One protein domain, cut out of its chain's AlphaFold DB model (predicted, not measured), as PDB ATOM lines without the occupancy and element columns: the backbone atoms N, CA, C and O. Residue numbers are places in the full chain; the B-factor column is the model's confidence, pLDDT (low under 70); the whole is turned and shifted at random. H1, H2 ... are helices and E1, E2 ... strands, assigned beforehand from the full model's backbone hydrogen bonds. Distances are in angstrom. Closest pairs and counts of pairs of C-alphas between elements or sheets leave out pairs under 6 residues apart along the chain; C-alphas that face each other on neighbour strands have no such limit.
ATOM      1  N   ALA A  39     245.532 260.600 264.885       95.62
ATOM      2  CA  ALA A  39     245.602 260.467 266.337       95.62
ATOM      3  C   ALA A  39     245.601 258.991 266.758       95.62
ATOM      4  O   ALA A  39     246.408 258.600 267.593       95.62
ATOM      5  N   ASP A  40     244.798 258.150 266.100       95.94
ATOM      6  CA  ASP A  40     244.784 256.707 266.365       95.94
ATOM      7  C   ASP A  40     246.134 256.062 266.056       95.94
ATOM      8  O   ASP A  40     246.594 255.197 266.796       95.94
ATOM      9  N   ALA A  41     246.803 256.507 264.989       96.50
ATOM     10  CA  ALA A  41     248.144 256.031 264.656       96.50
ATOM     11  C   ALA A  41     249.183 256.456 265.705       96.50
ATOM     12  O   ALA A  41     250.055 255.659 266.063       96.50
ATOM     13  N   ALA A  42     249.085 257.685 266.222       98.00
ATOM     14  CA  ALA A  42     249.954 258.167 267.292       98.00
ATOM     15  C   ALA A  42     249.739 257.377 268.594       98.00
ATOM     16  O   ALA A  42     250.711 256.916 269.191       98.00
ATOM     17  N   ASP A  43     248.486 257.150 268.982       98.44
ATOM     18  CA  ASP A  43     248.099 256.358 270.153       98.44
ATOM     19  C   ASP A  43     248.542 254.890 270.024       98.44
ATOM     20  O   ASP A  43     249.057 254.293 270.971       98.44
ATOM     21  N   ALA A  44     248.406 254.298 268.836       98.19
ATOM     22  CA  ALA A  44     248.869 252.944 268.551       98.19
ATOM     23  C   ALA A  44     250.396 252.833 268.694       98.19
ATOM     24  O   ALA A  44     250.905 251.936 269.370       98.19
ATOM     25  N   ALA A  45     251.145 253.785 268.129       97.94
ATOM     26  CA  ALA A  45     252.597 253.850 268.293       97.94
ATOM     27  C   ALA A  45     253.010 254.095 269.753       97.94
ATOM     28  O   ALA A  45     254.012 253.548 270.223       97.94
ATOM     29  N   ARG A  46     252.222 254.879 270.491       98.19
ATOM     30  CA  ARG A  46     252.419 255.133 271.916       98.19
ATOM     31  C   ARG A  46     252.245 253.864 272.748       98.19
ATOM     32  O   ARG A  46     253.099 253.581 273.588       98.19
ATOM     33  N   LEU A  47     251.223 253.060 272.458       98.44
ATOM     34  CA  LEU A  47     251.017 251.759 273.091       98.44
ATOM     35  C   LEU A  47     252.209 250.814 272.853       98.44
ATOM     36  O   LEU A  47     252.736 250.235 273.805       98.44
ATOM     37  N   VAL A  48     252.700 250.725 271.613       97.69
ATOM     38  CA  VAL A  48     253.897 249.929 271.279       97.69
ATOM     39  C   VAL A  48     255.133 250.444 272.026       97.69
ATOM     40  O   VAL A  48     255.910 249.659 272.574       97.69
ATOM     41  N   SER A  49     255.296 251.766 272.126       96.56
ATOM     42  CA  SER A  49     256.381 252.386 272.896       96.56
ATOM     43  C   SER A  49     256.333 252.020 274.385       96.56
ATOM     44  O   SER A  49     257.387 251.828 274.994       96.56
ATOM     45  N   PHE A  50     255.144 251.877 274.979       96.94
ATOM     46  CA  PHE A  50     255.010 251.363 276.343       96.94
ATOM     47  C   PHE A  50     255.397 249.884 276.454       96.94
ATOM     48  O   PHE A  50     256.067 249.506 277.418       96.94
ATOM     49  N   GLY A  51     255.051 249.055 275.464       93.81
ATOM     50  CA  GLY A  51     255.466 247.647 275.407       93.81
ATOM     51  C   GLY A  51     256.989 247.463 275.388       93.81
ATOM     52  O   GLY A  51     257.524 246.567 276.043       93.81
ATOM     53  N   LEU A  52     257.702 248.384 274.732       92.81
ATOM     54  CA  LEU A  52     259.168 248.425 274.677       92.81
ATOM     55  C   LEU A  52     259.837 248.902 275.980       92.81
ATOM     56  O   LEU A  52     261.062 248.865 276.080       92.81
ATOM     57  N   GLN A  53     259.071 249.342 276.984       92.69
ATOM     58  CA  GLN A  53     259.592 249.762 278.286       92.69
ATOM     59  C   GLN A  53     259.510 248.603 279.294       92.69
ATOM     60  O   GLN A  53     258.444 248.338 279.864       92.69
ATOM     61  N   PRO A  54     260.627 247.912 279.597       84.62
ATOM     62  CA  PRO A  54     260.560 246.596 280.235       84.62
ATOM     63  C   PRO A  54     260.081 246.613 281.691       84.62
ATOM     64  O   PRO A  54     259.638 245.597 282.211       84.62
ATOM     65  N   LYS A  55     260.167 247.758 282.374       90.81
ATOM     66  CA  LYS A  55     259.770 247.907 283.786       90.81
ATOM     67  C   LYS A  55     258.491 248.730 283.972       90.81
ATOM     68  O   LYS A  55     258.001 248.827 285.099       90.81
ATOM     69  N   LEU A  56     257.948 249.311 282.899       93.56
ATOM     70  CA  LEU A  56     256.688 250.044 282.959       93.56
ATOM     71  C   LEU A  56     255.527 249.049 283.027       93.56
ATOM     72  O   LEU A  56     255.535 248.031 282.332       93.56
ATOM     73  N   LEU A  57     254.555 249.331 283.893       91.75
ATOM     74  CA  LEU A  57     253.371 248.502 284.098       91.75
ATOM     75  C   LEU A  57     252.111 249.345 283.889       91.75
ATOM     76  O   LEU A  57     252.089 250.478 284.372       91.75
ATOM     77  N   PRO A  58     251.043 248.781 283.297       94.25
ATOM     78  CA  PRO A  58     249.777 249.493 283.096       94.25
ATOM     79  C   PRO A  58     249.186 250.031 284.398       94.25
ATOM     80  O   PRO A  58     248.731 251.160 284.476       94.25
ATOM     81  N   ALA A  59     249.283 249.258 285.484       93.25
ATOM     82  CA  ALA A  59     248.782 249.661 286.798       93.25
ATOM     83  C   ALA A  59     249.475 250.908 287.392       93.25
ATOM     84  O   ALA A  59     249.045 251.408 288.428       93.25
ATOM     85  N   ARG A  60     250.579 251.373 286.793       93.94
ATOM     86  CA  ARG A  60     251.354 252.539 287.242       93.94
ATOM     87  C   ARG A  60     251.259 253.731 286.291       93.94
ATOM     88  O   ARG A  60     251.849 254.761 286.597       93.94
ATOM     89  N   ASP A  61     250.552 253.591 285.174       97.44
ATOM     90  CA  ASP A  61     250.458 254.610 284.135       97.44
ATOM     91  C   ASP A  61     249.047 254.602 283.529       97.44
ATOM     92  O   ASP A  61     248.629 253.629 282.900       97.44
ATOM     93  N   ALA A  62     248.294 255.677 283.774       97.62
ATOM     94  CA  ALA A  62     246.897 255.772 283.356       97.62
ATOM     95  C   ALA A  62     246.749 255.814 281.827       97.62
ATOM     96  O   ALA A  62     245.858 255.159 281.297       97.62
ATOM     97  N   GLU A  63     247.655 256.508 281.126       98.12
ATOM     98  CA  GLU A  63     247.666 256.573 279.659       98.12
ATOM     99  C   GLU A  63     247.868 255.167 279.083       98.12
ATOM    100  O   GLU A  63     247.123 254.723 278.210       98.12
ATOM    101  N   TYR A  64     248.826 254.413 279.627       98.25
ATOM    102  CA  TYR A  64     249.059 253.036 279.209       98.25
ATOM    103  C   TYR A  64     247.848 252.132 279.490       98.25
ATOM    104  O   TYR A  64     247.446 251.345 278.629       98.25
ATOM    105  N   ALA A  65     247.242 252.240 280.675       97.94
ATOM    106  CA  ALA A  65     246.049 251.469 281.020       97.94
ATOM    107  C   ALA A  65     244.869 251.767 280.077       97.94
ATOM    108  O   ALA A  65     244.188 250.835 279.643       97.94
ATOM    109  N   ASP A  66     244.667 253.035 279.718       98.19
ATOM    110  CA  ASP A  66     243.611 253.460 278.800       98.19
ATOM    111  C   ASP A  66     243.844 252.946 277.379       98.19
ATOM    112  O   ASP A  66     242.928 252.377 276.781       98.19
ATOM    113  N   LEU A  67     245.069 253.055 276.855       98.38
ATOM    114  CA  LEU A  67     245.411 252.528 275.529       98.38
ATOM    115  C   LEU A  67     245.295 250.999 275.464       98.38
ATOM    116  O   LEU A  67     244.862 250.455 274.448       98.38
ATOM    117  N   LEU A  68     245.620 250.286 276.545       97.75
ATOM    118  CA  LEU A  68     245.422 248.836 276.627       97.75
ATOM    119  C   LEU A  68     243.953 248.438 276.659       97.75
ATOM    120  O   LEU A  68     243.563 247.460 276.018       97.75
ATOM    121  N   ARG A  69     243.130 249.173 277.411       97.75
ATOM    122  CA  ARG A  69     241.680 248.976 277.400       97.75
ATOM    123  C   ARG A  69     241.144 249.202 275.987       97.75
ATOM    124  O   ARG A  69     240.436 248.344 275.468       97.75
ATOM    125  N   ARG A  70     241.569 250.291 275.344       97.50
ATOM    126  CA  ARG A  70     241.214 250.633 273.966       97.50
ATOM    127  C   ARG A  70     241.592 249.528 272.980       97.50
ATOM    128  O   ARG A  70     240.746 249.107 272.206       97.50
ATOM    129  N   TYR A  71     242.809 248.987 273.058       97.81
ATOM    130  CA  TYR A  71     243.241 247.837 272.249       97.81
ATOM    131  C   TYR A  71     242.304 246.635 272.398       97.81
ATOM    132  O   TYR A  71     241.954 245.990 271.416       97.81
ATOM    133  N   ARG A  72     241.864 246.334 273.619       96.69
ATOM    134  CA  ARG A  72     241.006 245.171 273.883       96.69
ATOM    135  C   ARG A  72     239.551 245.373 273.454       96.69
ATOM    136  O   ARG A  72     238.874 244.390 273.173       96.69
ATOM    137  N   GLU A  73     239.071 246.612 273.439       96.62
ATOM    138  CA  GLU A  73     237.671 246.952 273.154       96.62
ATOM    139  C   GLU A  73     237.446 247.369 271.688       96.62
ATOM    140  O   GLU A  73     236.386 247.101 271.122       96.62
ATOM    141  N   GLU A  74     238.441 247.978 271.037       96.38
ATOM    142  CA  GLU A  74     238.339 248.547 269.690       96.38
ATOM    143  C   GLU A  74     239.194 247.770 268.676       96.38
ATOM    144  O   GLU A  74     240.385 248.025 268.496       96.38
ATOM    145  N   SER A  75     238.570 246.857 267.918       94.69
ATOM    146  CA  SER A  75     239.295 246.000 266.958       94.69
ATOM    147  C   SER A  75     240.068 246.765 265.871       94.69
ATOM    148  O   SER A  75     241.085 246.280 265.379       94.69
ATOM    149  N   ALA A  76     239.600 247.954 265.470       94.69
ATOM    150  CA  ALA A  76     240.297 248.794 264.494       94.69
ATOM    151  C   ALA A  76     241.601 249.370 265.064       94.69
ATOM    152  O   ALA A  76     242.621 249.361 264.377       94.69
ATOM    153  N   PHE A  77     241.573 249.808 266.325       96.88
ATOM    154  CA  PHE A  77     242.752 250.288 267.034       96.88
ATOM    155  C   PHE A  77     243.747 249.148 267.295       96.88
ATOM    156  O   PHE A  77     244.943 249.326 267.077       96.88
ATOM    157  N   ALA A  78     243.259 247.950 267.650       97.12
ATOM    158  CA  ALA A  78     244.098 246.762 267.811       97.12
ATOM    159  C   ALA A  78     244.896 246.434 266.541       97.12
ATOM    160  O   ALA A  78     246.122 246.382 266.575       97.12
ATOM    161  N   ARG A  79     244.208 246.337 265.392       96.56
ATOM    162  CA  ARG A  79     244.855 246.084 264.092       96.56
ATOM    163  C   ARG A  79     245.898 247.143 263.741       96.56
ATOM    164  O   ARG A  79     246.914 246.820 263.133       96.56
ATOM    165  N   LEU A  80     245.650 248.401 264.102       97.44
ATOM    166  CA  LEU A  80     246.597 249.486 263.868       97.44
ATOM    167  C   LEU A  80     247.846 249.349 264.750       97.44
ATOM    168  O   LEU A  80     248.956 249.468 264.240       97.44
ATOM    169  N   ALA A  81     247.683 249.054 266.041       97.94
ATOM    170  CA  ALA A  81     248.798 248.798 266.953       97.94
ATOM    171  C   ALA A  81     249.623 247.571 266.535       97.94
ATOM    172  O   ALA A  81     250.853 247.643 266.528       97.94
ATOM    173  N   ASP A  82     248.970 246.493 266.097       97.62
ATOM    174  CA  ASP A  82     249.641 245.299 265.575       97.62
ATOM    175  C   ASP A  82     250.422 245.607 264.291       97.62
ATOM    176  O   ASP A  82     251.561 245.163 264.132       97.62
ATOM    177  N   ALA A  83     249.857 246.415 263.389       97.00
ATOM    178  CA  ALA A  83     250.545 246.857 262.179       97.00
ATOM    179  C   ALA A  83     251.774 247.725 262.499       97.00
ATOM    180  O   ALA A  83     252.819 247.556 261.872       97.00
ATOM    181  N   VAL A  84     251.684 248.616 263.494       97.12
ATOM    182  CA  VAL A  84     252.834 249.411 263.955       97.12
ATOM    183  C   VAL A  84     253.913 248.510 264.558       97.12
ATOM    184  O   VAL A  84     255.082 248.651 264.204       97.12
ATOM    185  N   ALA A  85     253.541 247.564 265.425       96.12
ATOM    186  CA  ALA A  85     254.478 246.603 266.003       96.12
ATOM    187  C   ALA A  85     255.174 245.780 264.906       96.12
ATOM    188  O   ALA A  85     256.403 245.729 264.854       96.12
ATOM    189  N   THR A  86     254.399 245.242 263.963       95.19
ATOM    190  CA  THR A  86     254.905 244.466 262.822       95.19
ATOM    191  C   THR A  86     255.854 245.296 261.957       95.19
ATOM    192  O   THR A  86     256.928 244.825 261.591       95.19
ATOM    193  N   GLY A  87     255.515 246.560 261.681       93.69
ATOM    194  CA  GLY A  87     256.367 247.482 260.924       93.69
ATOM    195  C   GLY A  87     257.704 247.798 261.607       93.69
ATOM    196  O   GLY A  87     258.674 248.137 260.934       93.69
ATOM    197  N   LEU A  88     257.780 247.640 262.932       92.38
ATOM    198  CA  LEU A  88     259.011 247.740 263.722       92.38
ATOM    199  C   LEU A  88     259.751 246.394 263.862       92.38
ATOM    200  O   LEU A  88     260.768 246.315 264.556       92.38
ATOM    201  N   GLY A  89     259.256 245.331 263.222       93.50
ATOM    202  CA  GLY A  89     259.780 243.974 263.354       93.50
ATOM    203  C   GLY A  89     259.500 243.359 264.728       93.50
ATOM    204  O   GLY A  89     260.307 242.576 265.224       93.50
ATOM    205  N   LEU A  90     258.417 243.760 265.390       94.25
ATOM    206  CA  LEU A  90     257.997 243.223 266.681       94.25
ATOM    207  C   LEU A  90     256.843 242.240 266.491       94.25
ATOM    208  O   LEU A  90     255.950 242.460 265.677       94.25
ATOM    209  N   ILE A  91     256.848 241.187 267.298       93.88
ATOM    210  CA  ILE A  91     255.783 240.197 267.403       93.88
ATOM    211  C   ILE A  91     255.072 240.446 268.730       93.88
ATOM    212  O   ILE A  91     255.704 240.479 269.788       93.88
ATOM    213  N   VAL A  92     253.758 240.650 268.679       95.31
ATOM    214  CA  VAL A  92     252.929 240.830 269.875       95.31
ATOM    215  C   VAL A  92     252.611 239.454 270.454       95.31
ATOM    216  O   VAL A  92     251.915 238.666 269.821       95.31
ATOM    217  N   LEU A  93     253.133 239.157 271.644       94.31
ATOM    218  CA  LEU A  93     252.917 237.874 272.322       94.31
ATOM    219  C   LEU A  93     251.581 237.849 273.069       94.31
ATOM    220  O   LEU A  93     250.846 236.868 273.026       94.31
ATOM    221  N   GLU A  94     251.281 238.928 273.790       94.38
ATOM    222  CA  GLU A  94     250.052 239.082 274.567       94.38
ATOM    223  C   GLU A  94     249.768 240.570 274.779       94.38
ATOM    224  O   GLU A  94     250.693 241.368 274.961       94.38
ATOM    225  N   VAL A  95     248.487 240.937 274.829       96.38
ATOM    226  CA  VAL A  95     248.045 242.257 275.287       96.38
ATOM    227  C   VAL A  95     247.040 242.095 276.419       96.38
ATOM    228  O   VAL A  95     245.895 241.694 276.209       96.38
ATOM    229  N   SER A  96     247.460 242.393 277.648       94.44
ATOM    230  CA  SER A  96     246.640 242.156 278.839       94.44
ATOM    231  C   SER A  96     246.922 243.152 279.967       94.44
ATOM    232  O   SER A  96     247.979 243.780 280.000       94.44
ATOM    233  N   PRO A  97     246.024 243.287 280.963       92.88
ATOM    234  CA  PRO A  97     246.307 244.101 282.146       92.88
ATOM    235  C   PRO A  97     247.513 243.605 282.961       92.88
ATOM    236  O   PRO A  97     248.189 244.417 283.594       92.88
ATOM    237  N   ARG A  98     247.786 242.287 282.961       92.31
ATOM    238  CA  ARG A  98     248.886 241.688 283.742       92.31
ATOM    239  C   ARG A  98     250.252 241.923 283.094       92.31
ATOM    240  O   ARG A  98     251.219 242.199 283.800       92.31
ATOM    241  N   ALA A  99     250.334 241.791 281.769       92.81
ATOM    242  CA  ALA A  99     251.589 241.823 281.024       92.81
ATOM    243  C   ALA A  99     251.828 243.182 280.350       92.81
ATOM    244  O   ALA A  99     252.968 243.522 280.037       92.81
ATOM    245  N   GLY A 100     250.765 243.970 280.173       95.44
ATOM    246  CA  GLY A 100     250.740 245.090 279.246       95.44
ATOM    247  C   GLY A 100     250.713 244.598 277.802       95.44
ATOM    248  O   GLY A 100     250.200 243.517 277.527       95.44
ATOM    249  N   MET A 101     251.285 245.380 276.889       96.31
ATOM    250  CA  MET A 101     251.628 244.933 275.543       96.31
ATOM    251  C   MET A 101     252.985 244.226 275.604       96.31
ATOM    252  O   MET A 101     254.039 244.864 275.614       96.31
ATOM    253  N   ALA A 102     252.959 242.901 275.711       94.75
ATOM    254  CA  ALA A 102     254.154 242.078 275.685       94.75
ATOM    255  C   ALA A 102     254.559 241.832 274.231       94.75
ATOM    256  O   ALA A 102     253.816 241.219 273.465       94.75
ATOM    257  N   VAL A 103     255.745 242.307 273.865       94.00
ATOM    258  CA  VAL A 103     256.313 242.131 272.527       94.00
ATOM    259  C   VAL A 103     257.640 241.401 272.606       94.00
ATOM    260  O   VAL A 103     258.395 241.568 273.566       94.00
ATOM    261  N   THR A 104     257.934 240.636 271.565       91.81
ATOM    262  CA  THR A 104     259.272 240.128 271.292       91.81
ATOM    263  C   THR A 104     259.750 240.627 269.935       91.81
ATOM    264  O   THR A 104     258.968 241.112 269.119       91.81
ATOM    265  N   ALA A 105     261.054 240.585 269.712       90.62
ATOM    266  CA  ALA A 105     261.651 241.030 268.465       90.62
ATOM    267  C   ALA A 105     261.745 239.850 267.492       90.62
ATOM    268  O   ALA A 105     262.244 238.794 267.870       90.62
ATOM    269  N   GLY A 106     261.307 240.038 266.244       85.94
ATOM    270  CA  GLY A 106     261.564 239.070 265.176       85.94
ATOM    271  C   GLY A 106     263.060 238.960 264.851       85.94
ATOM    272  O   GLY A 106     263.852 239.827 265.230       85.94
TER     273      GLY A 106
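This is residues 39 to 106 of the 308 residues of an uncharacterized protein of Streptomyces sp. SID2119 (UniProt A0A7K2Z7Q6). Three helices gather on one side of a two-stranded hairpin, E1 and E2, whose other side is bare. H2 and H3 make a corner, and H1 packs on both of them and ends next to E2. The printed part has 68 residues, with three named helices and two named strands in the order H1, H2, H3, E1, E2; the small sheet has the order E1 - E2 and is antiparallel, and the class is mixed, helices and strands. The whole is compact, with a radius of gyration of the C-alphas of 10.5 A, and rounded, spanning 27 by 23 by 17 A.

Begin with H1, residues 39 to 51, and look next at H2, residues 62 to 73: they touch, their closest C-alphas being those of Leu 47 and Leu 67, 6.2 A apart. Their lines are about perpendicular, but only just, at 71 degrees, and H2 touches H1 with residues 64 to 68 alone. Go on to H3, residues 75 to 87, which touches H2 only at the corner by their link; the closest C-alphas are those of Tyr 71 and Ala 78, 4.6 A apart. H1 and H3 touch with 16 pairs of C-alphas within 8 A, the closest being those of Ala 44 and Ala 81, 4.4 A apart; they run the same way at a steep tilt of 60 degrees. In H1, H2 and H3 every O i to N i+4 pair is within hydrogen-bond range. Then find E1, residues 90 to 96, and E2, residues 100 to 105, an antiparallel hairpin with 161 degrees between their directions. Look for N 93 and O 102, 2.8 A apart, and N 102 and O 94, 2.8 A apart, both within hydrogen-bond range. The closest C-alphas of H1 and E2 are those of Gly 51 and Met 101, 4.7 A apart, while H1 and E1 are apart. The closest C-alphas of H2 and E1 are those of Leu 68 and Ser 96, at 7.1 A, and those of H3 and E1 are Ala 85 and Ile 91, at 6.7 A.

Find C-alpha 39 at (245.602, 260.467, 266.337); from there H1 runs 18.5 A to C-alpha 51. H2 runs 16.3 A from Ala 62 to Glu 73, and H3 18.2 A from C-alpha 75 at (239.295, 246.000, 266.958) to Gly 87. E1 covers 16.7 A from Leu 90 to Ser 96, and E2 covers 15.9 A, ending with C-alpha 105 at (261.651, 241.030, 268.465).

The two C-alphas farthest apart are those of Ala 62 and Gly 106, 28.7 A. The printed part has no cut and no long link; H1 to H2 is a short link of 10 residues. The mean pLDDT of the printed part is 95.4, and no printed residue is under 70.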